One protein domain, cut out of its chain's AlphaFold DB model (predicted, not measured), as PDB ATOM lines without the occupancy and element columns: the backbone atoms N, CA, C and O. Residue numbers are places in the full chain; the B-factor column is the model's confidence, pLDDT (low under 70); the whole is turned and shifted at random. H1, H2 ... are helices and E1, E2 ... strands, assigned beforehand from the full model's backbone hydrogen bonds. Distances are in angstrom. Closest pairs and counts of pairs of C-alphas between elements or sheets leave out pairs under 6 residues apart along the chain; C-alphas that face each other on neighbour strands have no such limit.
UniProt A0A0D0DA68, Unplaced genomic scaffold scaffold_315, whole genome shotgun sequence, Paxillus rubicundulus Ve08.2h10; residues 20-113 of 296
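Overview. This is residues 20 to 113 of the 296 residues of an uncharacterized protein of Paxillus rubicundulus Ve08.2h10 (UniProt A0A0D0DA68). A two-stranded parallel ribbon, E1 and E2, lies in the middle between two groups of helices: H2, H3 and H4 towards one end, with H3 packed on E2, and H5, H6 and H7 towards the other. H1, with residues 28 to 30, sticks out as an arm, and residues 108 to 113 as a tail. The 94 printed residues run H1 H2 E1 H3 H4 E2 H5 H6 H7, mostly helix. The whole is compact, radius of gyration of the C-alphas 14.1 A, spanning 36 by 31 by 25 A.

Along the chain. H1, residues 20 to 27, begins at C-alpha 20 (64.843, 6.006, 46.589). H2, residues 32 to 44, is 18.5 A long. E1 is 50 to 52, H3 56 to 64, 11.8 A long, H4 69 to 74 and E2 78 to 80. H5 is 83 to 89, H6 91 to 96 and H7 101 to 107, ending at C-alpha 107 (47.829, -11.158, 49.514).

Arrangement. H1 and H2 are apart. H2 and H4 are close but not clearly touching, Leu 42 to Phe 72 closest at 6.9 A between C-alphas. E1, H3 H4, E2 form a strand-helix-strand unit, parallel neighbour strands joined through helices, with a right-handed crossover; N 51 and O 78 are 2.9 A apart, within hydrogen-bond range. H3 and H4 touch only at the corner, C-alphas 63 and 69 closest at 5.6 A. H5 and H6 touch only at the corner, C-alphas 86 and 94 closest at 4.4 A. H5 and H7 touch, about perpendicular at 80 degrees, C-alphas 83 and 101 closest at 6.1 A. Each O i to N i+4 pair is within hydrogen-bond range in H2, H4, H6 and H7; in H1 2 of 4, H3 4 of 5, H5 2 of 3.

Size, cuts and confidence. The C-alphas farthest apart, of Cys 20 and Ser 95, are 39.0 A apart. The printed part has no cut, and each link between named elements is tight. Of the printed part, mean pLDDT is 73.3; residues 20 to 31, 82 to 90, 95 and 97 to 113 are under 70.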
ATOM      1  N   CYS A  20      66.007   5.134  46.800       38.09
ATOM      2  CA  CYS A  20      64.843   6.006  46.589       38.09
ATOM      3  C   CYS A  20      63.587   5.464  47.287       38.09
ATOM      4  O   CYS A  20      62.908   6.216  47.976       38.09
ATOM      5  N   GLU A  21      63.322   4.158  47.194       42.25
ATOM      6  CA  GLU A  21      62.177   3.529  47.874       42.25
ATOM      7  C   GLU A  21      62.294   3.650  49.408       42.25
ATOM      8  O   GLU A  21      61.338   4.048  50.074       42.25
ATOM      9  N   ALA A  22      63.490   3.444  49.972       43.78
ATOM     10  CA  ALA A  22      63.724   3.557  51.416       43.78
ATOM     11  C   ALA A  22      63.767   5.007  51.952       43.78
ATOM     12  O   ALA A  22      63.489   5.239  53.129       43.78
ATOM     13  N   SER A  23      64.125   5.995  51.123       40.09
ATOM     14  CA  SER A  23      64.178   7.411  51.536       40.09
ATOM     15  C   SER A  23      62.839   8.138  51.397       40.09
ATOM     16  O   SER A  23      62.585   9.063  52.164       40.09
ATOM     17  N   LEU A  24      61.953   7.693  50.499       46.91
ATOM     18  CA  LEU A  24      60.618   8.276  50.309       46.91
ATOM     19  C   LEU A  24      59.589   7.744  51.318       46.91
ATOM     20  O   LEU A  24      58.795   8.526  51.835       46.91
ATOM     21  N   MET A  25      59.679   6.463  51.700       46.69
ATOM     22  CA  MET A  25      58.918   5.895  52.830       46.69
ATOM     23  C   MET A  25      59.226   6.616  54.158       46.69
ATOM     24  O   MET A  25      58.378   6.698  55.038       46.69
ATOM     25  N   ARG A  26      60.426   7.204  54.288       41.78
ATOM     26  CA  ARG A  26      60.843   8.017  55.444       41.78
ATOM     27  C   ARG A  26      60.252   9.435  55.481       41.78
ATOM     28  O   ARG A  26      60.348  10.071  56.523       41.78
ATOM     29  N   GLN A  27      59.668   9.948  54.389       44.88
ATOM     30  CA  GLN A  27      59.184  11.340  54.290       44.88
ATOM     31  C   GLN A  27      57.677  11.524  54.567       44.88
ATOM     32  O   GLN A  27      57.144  12.608  54.345       44.88
ATOM     33  N   GLY A  28      56.970  10.505  55.069       44.56
ATOM     34  CA  GLY A  28      55.607  10.669  55.603       44.56
ATOM     35  C   GLY A  28      54.488  10.881  54.568       44.56
ATOM     36  O   GLY A  28      53.367  11.209  54.938       44.56
ATOM     37  N   PHE A  29      54.736  10.671  53.272       50.75
ATOM     38  CA  PHE A  29      53.726  10.837  52.212       50.75
ATOM     39  C   PHE A  29      52.866   9.579  51.957       50.75
ATOM     40  O   PHE A  29      52.600   9.246  50.801       50.75
ATOM     41  N   LEU A  30      52.424   8.876  53.007       60.31
ATOM     42  CA  LEU A  30      51.792   7.551  52.873       60.31
ATOM     43  C   LEU A  30      50.516   7.539  52.005       60.31
ATOM     44  O   LEU A  30      50.349   6.631  51.198       60.31
ATOM     45  N   ALA A  31      49.656   8.561  52.083       66.38
ATOM     46  CA  ALA A  31      48.370   8.555  51.370       66.38
ATOM     47  C   ALA A  31      48.414   9.093  49.922       66.38
ATOM     48  O   ALA A  31      47.461   8.913  49.164       66.38
ATOM     49  N   LYS A  32      49.507   9.744  49.490       80.50
ATOM     50  CA  LYS A  32      49.551  10.418  48.174       80.50
ATOM     51  C   LYS A  32      49.546   9.444  46.995       80.50
ATOM     52  O   LYS A  32      48.938   9.734  45.968       80.50
ATOM     53  N   TYR A  33      50.216   8.303  47.136       80.62
ATOM     54  CA  TYR A  33      50.288   7.297  46.075       80.62
ATOM     55  C   TYR A  33      48.961   6.554  45.890       80.62
ATOM     56  O   TYR A  33      48.481   6.522  44.755       80.62
ATOM     57  N   PRO A  34      48.315   6.041  46.957       84.44
ATOM     58  CA  PRO A  34      46.974   5.476  46.842       84.44
ATOM     59  C   PRO A  34      45.965   6.453  46.220       84.44
ATOM     60  O   PRO A  34      45.214   6.064  45.331       84.44
ATOM     61  N   LEU A  35      45.994   7.741  46.591       88.69
ATOM     62  CA  LEU A  35      45.105   8.754  46.001       88.69
ATOM     63  C   LEU A  35      45.356   8.963  44.504       88.69
ATOM     64  O   LEU A  35      44.407   9.068  43.732       88.69
ATOM     65  N   ALA A  36      46.617   8.990  44.070       88.31
ATOM     66  CA  ALA A  36      46.948   9.092  42.650       88.31
ATOM     67  C   ALA A  36      46.461   7.866  41.856       88.31
ATOM     68  O   ALA A  36      45.999   8.006  40.722       88.31
ATOM     69  N   VAL A  37      46.521   6.672  42.456       86.88
ATOM     70  CA  VAL A  37      45.972   5.446  41.858       86.88
ATOM     71  C   VAL A  37      44.453   5.537  41.749       86.88
ATOM     72  O   VAL A  37      43.926   5.293  40.667       86.88
ATOM     73  N   VAL A  38      43.752   5.954  42.809       89.25
ATOM     74  CA  VAL A  38      42.294   6.169  42.776       89.25
ATOM     75  C   VAL A  38      41.923   7.184  41.699       89.25
ATOM     76  O   VAL A  38      41.053   6.900  40.884       89.25
ATOM     77  N   ALA A  39      42.623   8.317  41.614       90.38
ATOM     78  CA  ALA A  39      42.392   9.315  40.571       90.38
ATOM     79  C   ALA A  39      42.502   8.703  39.169       90.38
ATOM     80  O   ALA A  39      41.631   8.919  38.325       90.38
ATOM     81  N   LYS A  40      43.537   7.886  38.933       89.62
ATOM     82  CA  LYS A  40      43.720   7.235  37.635       89.62
ATOM     83  C   LYS A  40      42.651   6.182  37.355       89.62
ATOM     84  O   LYS A  40      42.213   6.053  36.217       89.62
ATOM     85  N   VAL A  41      42.217   5.444  38.373       87.50
ATOM     86  CA  VAL A  41      41.135   4.462  38.252       87.50
ATOM     87  C   VAL A  41      39.823   5.153  37.890       87.50
ATOM     88  O   VAL A  41      39.164   4.719  36.950       87.50
ATOM     89  N   LEU A  42      39.480   6.256  38.558       88.62
ATOM     90  CA  LEU A  42      38.273   7.031  38.257       88.62
ATOM     91  C   LEU A  42      38.318   7.655  36.851       88.62
ATOM     92  O   LEU A  42      37.282   7.770  36.201       88.62
ATOM     93  N   GLU A  43      39.503   8.031  36.362       88.94
ATOM     94  CA  GLU A  43      39.695   8.543  34.997       88.94
ATOM     95  C   GLU A  43      39.514   7.451  33.929       88.94
ATOM     96  O   GLU A  43      38.900   7.691  32.891       88.94
ATOM     97  N   VAL A  44      40.066   6.254  34.161       89.00
ATOM     98  CA  VAL A  44      40.154   5.185  33.149       89.00
ATOM     99  C   VAL A  44      38.921   4.286  33.140       89.00
ATOM    100  O   VAL A  44      38.467   3.867  32.073       89.00
ATOM    101  N   PHE A  45      38.394   3.951  34.315       83.50
ATOM    102  CA  PHE A  45      37.294   3.008  34.458       83.50
ATOM    103  C   PHE A  45      35.937   3.724  34.542       83.50
ATOM    104  O   PHE A  45      35.818   4.909  34.877       83.50
ATOM    105  N   ARG A  46      34.889   2.983  34.165       81.50
ATOM    106  CA  ARG A  46      33.493   3.441  34.205       81.50
ATOM    107  C   ARG A  46      32.963   3.418  35.647       81.50
ATOM    108  O   ARG A  46      33.740   3.312  36.588       81.50
ATOM    109  N   GLU A  47      31.660   3.585  35.812       87.00
ATOM    110  CA  GLU A  47      30.971   3.468  37.103       87.00
ATOM    111  C   GLU A  47      31.180   2.081  37.750       87.00
ATOM    112  O   GLU A  47      31.518   1.107  37.073       87.00
ATOM    113  N   HIS A  48      30.963   2.009  39.064       83.75
ATOM    114  CA  HIS A  48      31.064   0.837  39.935       83.75
ATOM    115  C   HIS A  48      32.471   0.240  40.057       83.75
ATOM    116  O   HIS A  48      32.672  -0.971  39.939       83.75
ATOM    117  N   THR A  49      33.479   1.077  40.308       82.94
ATOM    118  CA  THR A  49      34.840   0.576  40.549       82.94
ATOM    119  C   THR A  49      35.008   0.092  41.983       82.94
ATOM    120  O   THR A  49      34.684   0.818  42.922       82.94
ATOM    121  N   LEU A  50      35.632  -1.068  42.151       82.88
ATOM    122  CA  LEU A  50      36.024  -1.592  43.451       82.88
ATOM    123  C   LEU A  50      37.547  -1.507  43.609       82.88
ATOM    124  O   LEU A  50      38.288  -2.153  42.867       82.88
ATOM    125  N   GLY A  51      38.014  -0.711  44.568       79.75
ATOM    126  CA  GLY A  51      39.416  -0.676  44.981       79.75
ATOM    127  C   GLY A  51      39.633  -1.531  46.223       79.75
ATOM    128  O   GLY A  51      38.779  -1.558  47.095       79.75
ATOM    129  N   ALA A  52      40.766  -2.215  46.324       78.12
ATOM    130  CA  ALA A  52      41.099  -3.004  47.506       78.12
ATOM    131  C   ALA A  52      42.349  -2.430  48.174       78.12
ATOM    132  O   ALA A  52      43.358  -2.217  47.497       78.12
ATOM    133  N   TYR A  53      42.277  -2.155  49.476       78.25
ATOM    134  CA  TYR A  53      43.403  -1.607  50.229       78.25
ATOM    135  C   TYR A  53      43.381  -2.105  51.673       78.25
ATOM    136  O   TYR A  53      42.321  -2.184  52.286       78.25
ATOM    137  N   ASP A  54      44.548  -2.452  52.215       71.00
ATOM    138  CA  ASP A  54      44.713  -3.057  53.543       71.00
ATOM    139  C   ASP A  54      44.285  -2.133  54.691       71.00
ATOM    140  O   ASP A  54      43.844  -2.617  55.729       71.00
ATOM    141  N   ILE A  55      44.333  -0.817  54.474       75.12
ATOM    142  CA  ILE A  55      43.779   0.223  55.358       75.12
ATOM    143  C   ILE A  55      42.545   0.906  54.746       75.12
ATOM    144  O   ILE A  55      42.299   2.093  54.963       75.12
ATOM    145  N   GLY A  56      41.780   0.172  53.932       77.81
ATOM    146  CA  GLY A  56      40.662   0.698  53.147       77.81
ATOM    147  C   GLY A  56      39.616   1.470  53.959       77.81
ATOM    148  O   GLY A  56      39.094   2.449  53.439       77.81
ATOM    149  N   CYS A  57      39.373   1.105  55.224       78.38
ATOM    150  CA  CYS A  57      38.441   1.806  56.120       78.38
ATOM    151  C   CYS A  57      38.840   3.276  56.338       78.38
ATOM    152  O   CYS A  57      38.087   4.177  55.985       78.38
ATOM    153  N   GLY A  58      40.051   3.534  56.840       81.88
ATOM    154  CA  GLY A  58      40.553   4.895  57.056       81.88
ATOM    155  C   GLY A  58      40.939   5.591  55.750       81.88
ATOM    156  O   GLY A  58      40.837   6.811  55.606       81.88
ATOM    157  N   PHE A  59      41.353   4.823  54.739       86.25
ATOM    158  CA  PHE A  59      41.650   5.393  53.433       86.25
ATOM    159  C   PHE A  59      40.390   5.883  52.710       86.25
ATOM    160  O   PHE A  59      40.468   6.874  51.984       86.25
ATOM    161  N   LEU A  60      39.226   5.266  52.938       87.31
ATOM    162  CA  LEU A  60      37.953   5.740  52.399       87.31
ATOM    163  C   LEU A  60      37.651   7.164  52.865       87.31
ATOM    164  O   LEU A  60      37.353   8.018  52.033       87.31
ATOM    165  N   GLU A  61      37.813   7.452  54.157       87.75
ATOM    166  CA  GLU A  61      37.664   8.811  54.696       87.75
ATOM    167  C   GLU A  61      38.611   9.795  54.000       87.75
ATOM    168  O   GLU A  61      38.221  10.900  53.625       87.75
ATOM    169  N   THR A  62      39.845   9.359  53.741       90.00
ATOM    170  CA  THR A  62      40.845  10.161  53.027       90.00
ATOM    171  C   THR A  62      40.432  10.436  51.577       90.00
ATOM    172  O   THR A  62      40.607  11.552  51.089       90.00
ATOM    173  N   VAL A  63      39.872   9.448  50.870       89.88
ATOM    174  CA  VAL A  63      39.370   9.612  49.494       89.88
ATOM    175  C   VAL A  63      38.183  10.568  49.472       89.88
ATOM    176  O   VAL A  63      38.185  11.508  48.674       89.88
ATOM    177  N   LEU A  64      37.209  10.372  50.363       90.31
ATOM    178  CA  LEU A  64      36.001  11.195  50.451       90.31
ATOM    179  C   LEU A  64      36.307  12.642  50.861       90.31
ATOM    180  O   LEU A  64      35.695  13.563  50.327       90.31
ATOM    181  N   GLY A  65      37.289  12.854  51.742       90.62
ATOM    182  CA  GLY A  65      37.769  14.181  52.137       90.62
ATOM    183  C   GLY A  65      38.677  14.866  51.107       90.62
ATOM    184  O   GLY A  65      39.040  16.029  51.282       90.62
ATOM    185  N   SER A  66      39.069  14.171  50.037       91.50
ATOM    186  CA  SER A  66      39.913  14.721  48.973       91.50
ATOM    187  C   SER A  66      39.093  15.328  47.829       91.50
ATOM    188  O   SER A  66      37.881  15.144  47.727       91.50
ATOM    189  N   SER A  67      39.769  15.975  46.875       92.69
ATOM    190  CA  SER A  67      39.131  16.452  45.639       92.69
ATOM    191  C   SER A  67      38.545  15.331  44.766       92.69
ATOM    192  O   SER A  67      37.838  15.623  43.807       92.69
ATOM    193  N   LEU A  68      38.847  14.060  45.063       92.06
ATOM    194  CA  LEU A  68      38.306  12.894  44.362       92.06
ATOM    195  C   LEU A  68      36.952  12.441  44.918       92.06
ATOM    196  O   LEU A  68      36.241  11.734  44.212       92.06
ATOM    197  N   GLY A  69      36.580  12.849  46.136       92.25
ATOM    198  CA  GLY A  69      35.372  12.391  46.827       92.25
ATOM    199  C   GLY A  69      34.088  12.502  45.994       92.25
ATOM    200  O   GLY A  69      33.407  11.492  45.822       92.25
ATOM    201  N   PRO A  70      33.777  13.667  45.390       94.19
ATOM    202  CA  PRO A  70      32.585  13.813  44.554       94.19
ATOM    203  C   PRO A  70      32.568  12.851  43.360       94.19
ATOM    204  O   PRO A  70      31.550  12.228  43.086       94.19
ATOM    205  N   MET A  71      33.709  12.687  42.685       91.38
ATOM    206  CA  MET A  71      33.841  11.797  41.526       91.38
ATOM    207  C   MET A  71      33.771  10.318  41.923       91.38
ATOM    208  O   MET A  71      33.240   9.503  41.175       91.38
ATOM    209  N   PHE A  72      34.302   9.972  43.096       91.19
ATOM    210  CA  PHE A  72      34.244   8.629  43.662       91.19
ATOM    211  C   PHE A  72      32.797   8.226  43.994       91.19
ATOM    212  O   PHE A  72      32.381   7.115  43.680       91.19
ATOM    213  N   MET A  73      32.012   9.151  44.556       90.31
ATOM    214  CA  MET A  73      30.594   8.934  44.871       90.31
ATOM    215  C   MET A  73      29.717   8.900  43.615       90.31
ATOM    216  O   MET A  73      28.872   8.018  43.491       90.31
ATOM    217  N   ASP A  74      29.945   9.816  42.666       91.88
ATOM    218  CA  ASP A  74      29.233   9.867  41.378       91.88
ATOM    219  C   ASP A  74      29.399   8.561  40.593       91.88
ATOM    220  O   ASP A  74      28.432   7.979  40.108       91.88
ATOM    221  N   LYS A  75      30.622   8.023  40.576       88.88
ATOM    222  CA  LYS A  75      30.921   6.732  39.952       88.88
ATOM    223  C   LYS A  75      30.465   5.528  40.767       88.88
ATOM    224  O   LYS A  75      30.714   4.411  40.323       88.88
ATOM    225  N   GLN A  76      29.833   5.711  41.926       88.12
ATOM    226  CA  GLN A  76      29.437   4.628  42.836       88.12
ATOM    227  C   GLN A  76      30.596   3.664  43.129       88.12
ATOM    228  O   GLN A  76      30.444   2.439  43.159       88.12
ATOM    229  N   SER A  77      31.790   4.233  43.278       86.69
ATOM    230  CA  SER A  77      32.999   3.495  43.591       86.69
ATOM    231  C   SER A  77      32.989   3.068  45.057       86.69
ATOM    232  O   SER A  77      32.437   3.746  45.921       86.69
ATOM    233  N   CYS A  78      33.625   1.941  45.356       84.38
ATOM    234  CA  CYS A  78      33.748   1.424  46.714       84.38
ATOM    235  C   CYS A  78      35.172   0.945  46.998       84.38
ATOM    236  O   CYS A  78      35.933   0.606  46.087       84.38
ATOM    237  N   LEU A  79      35.537   0.947  48.281       82.06
ATOM    238  CA  LEU A  79      36.748   0.299  48.766       82.06
ATOM    239  C   LEU A  79      36.365  -0.972  49.519       82.06
ATOM    240  O   LEU A  79      35.505  -0.936  50.396       82.06
ATOM    241  N   CYS A  80      37.009  -2.087  49.188       76.31
ATOM    242  CA  CYS A  80      37.001  -3.275  50.023       76.31
ATOM    243  C   CYS A  80      38.283  -3.374  50.836       76.31
ATOM    244  O   CYS A  80      39.344  -2.844  50.483       76.31
ATOM    245  N   ILE A  81      38.147  -4.101  51.933       72.69
ATOM    246  CA  ILE A  81      39.226  -4.412  52.849       72.69
ATOM    247  C   ILE A  81      39.377  -5.930  52.906       72.69
ATOM    248  O   ILE A  81      38.473  -6.678  52.517       72.69
ATOM    249  N   ASP A  82      40.544  -6.382  53.352       66.56
ATOM    250  CA  ASP A  82      40.813  -7.797  53.546       66.56
ATOM    251  C   ASP A  82      39.839  -8.443  54.534       66.56
ATOM    252  O   ASP A  82      39.449  -7.822  55.522       66.56
ATOM    253  N   ALA A  83      39.529  -9.725  54.329       62.78
ATOM    254  CA  ALA A  83      38.766 -10.523  55.289       62.78
ATOM    255  C   ALA A  83      39.408 -10.536  56.679       62.78
ATOM    256  O   ALA A  83      38.711 -10.488  57.688       62.78
ATOM    257  N   PHE A  84      40.739 -10.504  56.733       63.03
ATOM    258  CA  PHE A  84      41.488 -10.460  57.987       63.03
ATOM    259  C   PHE A  84      41.513  -9.081  58.648       63.03
ATOM    260  O   PHE A  84      41.765  -8.987  59.847       63.03
ATOM    261  N   HIS A  85      41.230  -8.011  57.903       64.75
ATOM    262  CA  HIS A  85      41.257  -6.663  58.460       64.75
ATOM    263  C   HIS A  85      40.146  -6.467  59.487       64.75
ATOM    264  O   HIS A  85      40.374  -5.903  60.552       64.75
ATOM    265  N   GLY A  86      38.949  -6.975  59.192       58.34
ATOM    266  CA  GLY A  86      37.843  -6.915  60.131       58.34
ATOM    267  C   GLY A  86      38.135  -7.675  61.431       58.34
ATOM    268  O   GLY A  86      37.854  -7.154  62.506       58.34
ATOM    269  N   TYR A  87      38.747  -8.863  61.343       57.47
ATOM    270  CA  TYR A  87      39.124  -9.675  62.511       57.47
ATOM    271  C   TYR A  87      40.160  -8.979  63.404       57.47
ATOM    272  O   TYR A  87      40.069  -9.047  64.622       57.47
ATOM    273  N   ALA A  88      41.134  -8.289  62.804       54.44
ATOM    274  CA  ALA A  88      42.232  -7.668  63.540       54.44
ATOM    275  C   ALA A  88      41.957  -6.228  64.016       54.44
ATOM    276  O   ALA A  88      42.688  -5.739  64.872       54.44
ATOM    277  N   HIS A  89      40.969  -5.528  63.441       64.12
ATOM    278  CA  HIS A  89      40.760  -4.096  63.690       64.12
ATOM    279  C   HIS A  89      39.562  -3.814  64.608       64.12
ATOM    280  O   HIS A  89      39.755  -3.204  65.654       64.12
ATOM    281  N   ASN A  90      38.341  -4.228  64.226       69.81
ATOM    282  CA  ASN A  90      37.113  -4.079  65.029       69.81
ATOM    283  C   ASN A  90      35.913  -4.761  64.324       69.81
ATOM    284  O   ASN A  90      35.803  -4.710  63.093       69.81
ATOM    285  N   HIS A  91      34.961  -5.290  65.098       72.38
ATOM    286  CA  HIS A  91      33.631  -5.718  64.649       72.38
ATOM    287  C   HIS A  91      32.874  -4.652  63.826       72.38
ATOM    288  O   HIS A  91      32.216  -4.980  62.838       72.38
ATOM    289  N   ILE A  92      33.037  -3.357  64.136       74.44
ATOM    290  CA  ILE A  92      32.453  -2.253  63.340       74.44
ATOM    291  C   ILE A  92      32.945  -2.309  61.892       74.44
ATOM    292  O   ILE A  92      32.166  -2.189  60.943       74.44
ATOM    293  N   CYS A  93      34.249  -2.520  61.699       72.25
ATOM    294  CA  CYS A  93      34.824  -2.597  60.364       72.25
ATOM    295  C   CYS A  93      34.312  -3.826  59.602       72.25
ATOM    296  O   CYS A  93      34.079  -3.694  58.402       72.25
ATOM    297  N   GLN A  94      34.091  -4.964  60.277       70.06
ATOM    298  CA  GLN A  94      33.488  -6.172  59.687       70.06
ATOM    299  C   GLN A  94      32.053  -5.925  59.218       70.06
ATOM    300  O   GLN A  94      31.684  -6.292  58.105       70.06
ATOM    301  N   SER A  95      31.264  -5.269  60.065       69.19
ATOM    302  CA  SER A  95      29.847  -5.008  59.818       69.19
ATOM    303  C   SER A  95      29.635  -4.012  58.671       69.19
ATOM    304  O   SER A  95      28.718  -4.162  57.867       69.19
ATOM    305  N   MET A  96      30.525  -3.021  58.548       70.12
ATOM    306  CA  MET A  96      30.461  -1.986  57.508       70.12
ATOM    307  C   MET A  96      31.088  -2.412  56.175       70.12
ATOM    308  O   MET A  96      30.596  -2.041  55.108       70.12
ATOM    309  N   HIS A  97      32.178  -3.181  56.212       66.19
ATOM    310  CA  HIS A  97      32.930  -3.560  55.020       66.19
ATOM    311  C   HIS A  97      32.792  -5.058  54.802       66.19
ATOM    312  O   HIS A  97      33.495  -5.849  55.426       66.19
ATOM    313  N   ARG A  98      31.911  -5.461  53.879       60.72
ATOM    314  CA  ARG A  98      31.776  -6.877  53.525       60.72
ATOM    315  C   ARG A  98      33.087  -7.371  52.912       60.72
ATOM    316  O   ARG A  98      33.463  -6.894  51.834       60.72
ATOM    317  N   PRO A  99      33.796  -8.303  53.565       55.81
ATOM    318  CA  PRO A  99      35.091  -8.724  53.083       55.81
ATOM    319  C   PRO A  99      34.938  -9.505  51.784       55.81
ATOM    320  O   PRO A  99      34.102 -10.400  51.657       55.81
ATOM    321  N   LEU A 100      35.775  -9.177  50.804       56.69
ATOM    322  CA  LEU A 100      35.882  -9.959  49.582       56.69
ATOM    323  C   LEU A 100      37.118 -10.844  49.691       56.69
ATOM    324  O   LEU A 100      38.246 -10.355  49.638       56.69
ATOM    325  N   CYS A 101      36.904 -12.161  49.754       56.00
ATOM    326  CA  CYS A 101      37.967 -13.175  49.814       56.00
ATOM    327  C   CYS A 101      38.986 -13.076  48.662       56.00
ATOM    328  O   CYS A 101      40.061 -13.669  48.723       56.00
ATOM    329  N   ILE A 102      38.659 -12.341  47.595       59.06
ATOM    330  CA  ILE A 102      39.548 -12.081  46.461       59.06
ATOM    331  C   ILE A 102      40.806 -11.328  46.921       59.06
ATOM    332  O   ILE A 102      41.900 -11.671  46.480       59.06
ATOM    333  N   PHE A 103      40.689 -10.358  47.834       60.88
ATOM    334  CA  PHE A 103      41.850  -9.598  48.308       60.88
ATOM    335  C   PHE A 103      42.785 -10.453  49.173       60.88
ATOM    336  O   PHE A 103      43.993 -10.460  48.939       60.88
ATOM    337  N   SER A 104      42.231 -11.270  50.073       64.12
ATOM    338  CA  SER A 104      42.998 -12.215  50.899       64.12
ATOM    339  C   SER A 104      43.829 -13.168  50.043       64.12
ATOM    340  O   SER A 104      45.002 -13.421  50.308       64.12
ATOM    341  N   ILE A 105      43.232 -13.667  48.959       64.94
ATOM    342  CA  ILE A 105      43.896 -14.567  48.017       64.94
ATOM    343  C   ILE A 105      45.016 -13.838  47.265       64.94
ATOM    344  O   ILE A 105      46.090 -14.404  47.081       64.94
ATOM    345  N   LEU A 106      44.826 -12.576  46.881       66.06
ATOM    346  CA  LEU A 106      45.883 -11.783  46.247       66.06
ATOM    347  C   LEU A 106      47.048 -11.482  47.200       66.06
ATOM    348  O   LEU A 106      48.199 -11.494  46.761       66.06
ATOM    349  N   ASN A 107      46.784 -11.315  48.499       65.25
ATOM    350  CA  ASN A 107      47.829 -11.158  49.514       65.25
ATOM    351  C   ASN A 107      48.729 -12.398  49.624       65.25
ATOM    352  O   ASN A 107      49.942 -12.251  49.778       65.25
ATOM    353  N   THR A 108      48.195 -13.614  49.432       63.97
ATOM    354  CA  THR A 108      49.025 -14.842  49.388       63.97
ATOM    355  C   THR A 108      50.059 -14.835  48.260       63.97
ATOM    356  O   THR A 108      51.067 -15.540  48.324       63.97
ATOM    357  N   LEU A 109      49.850 -14.005  47.237       64.06
ATOM    358  CA  LEU A 109      50.748 -13.875  46.098       64.06
ATOM    359  C   LEU A 109      51.742 -12.720  46.232       64.06
ATOM    360  O   LEU A 109      52.672 -12.632  45.426       64.06
ATOM    361  N   ALA A 110      51.593 -11.856  47.240       64.38
ATOM    362  CA  ALA A 110      52.510 -10.745  47.487       64.38
ATOM    363  C   ALA A 110      53.993 -11.179  47.570       64.38
ATOM    364  O   ALA A 110      54.836 -10.483  46.999       64.38
ATOM    365  N   PRO A 111      54.350 -12.344  48.156       63.16
ATOM    366  CA  PRO A 111      55.735 -12.822  48.159       63.16
ATOM    367  C   PRO A 111      56.237 -13.300  46.785       63.16
ATOM    368  O   PRO A 111      57.445 -13.376  46.560       63.16
ATOM    369  N   VAL A 112      55.329 -13.662  45.872       61.00
ATOM    370  CA  VAL A 112      55.633 -14.465  44.674       61.00
ATOM    371  C   VAL A 112      55.671 -13.623  43.390       61.00
ATOM    372  O   VAL A 112      56.347 -14.001  42.430       61.00
ATOM    373  N   ILE A 113      55.012 -12.459  43.328       54.75
ATOM    374  CA  ILE A 113      54.790 -11.786  42.039       54.75
ATOM    375  C   ILE A 113      55.681 -10.556  41.805       54.75
ATOM    376  O   ILE A 113      55.449  -9.460  42.305       54.75
TER     377      ILE A 113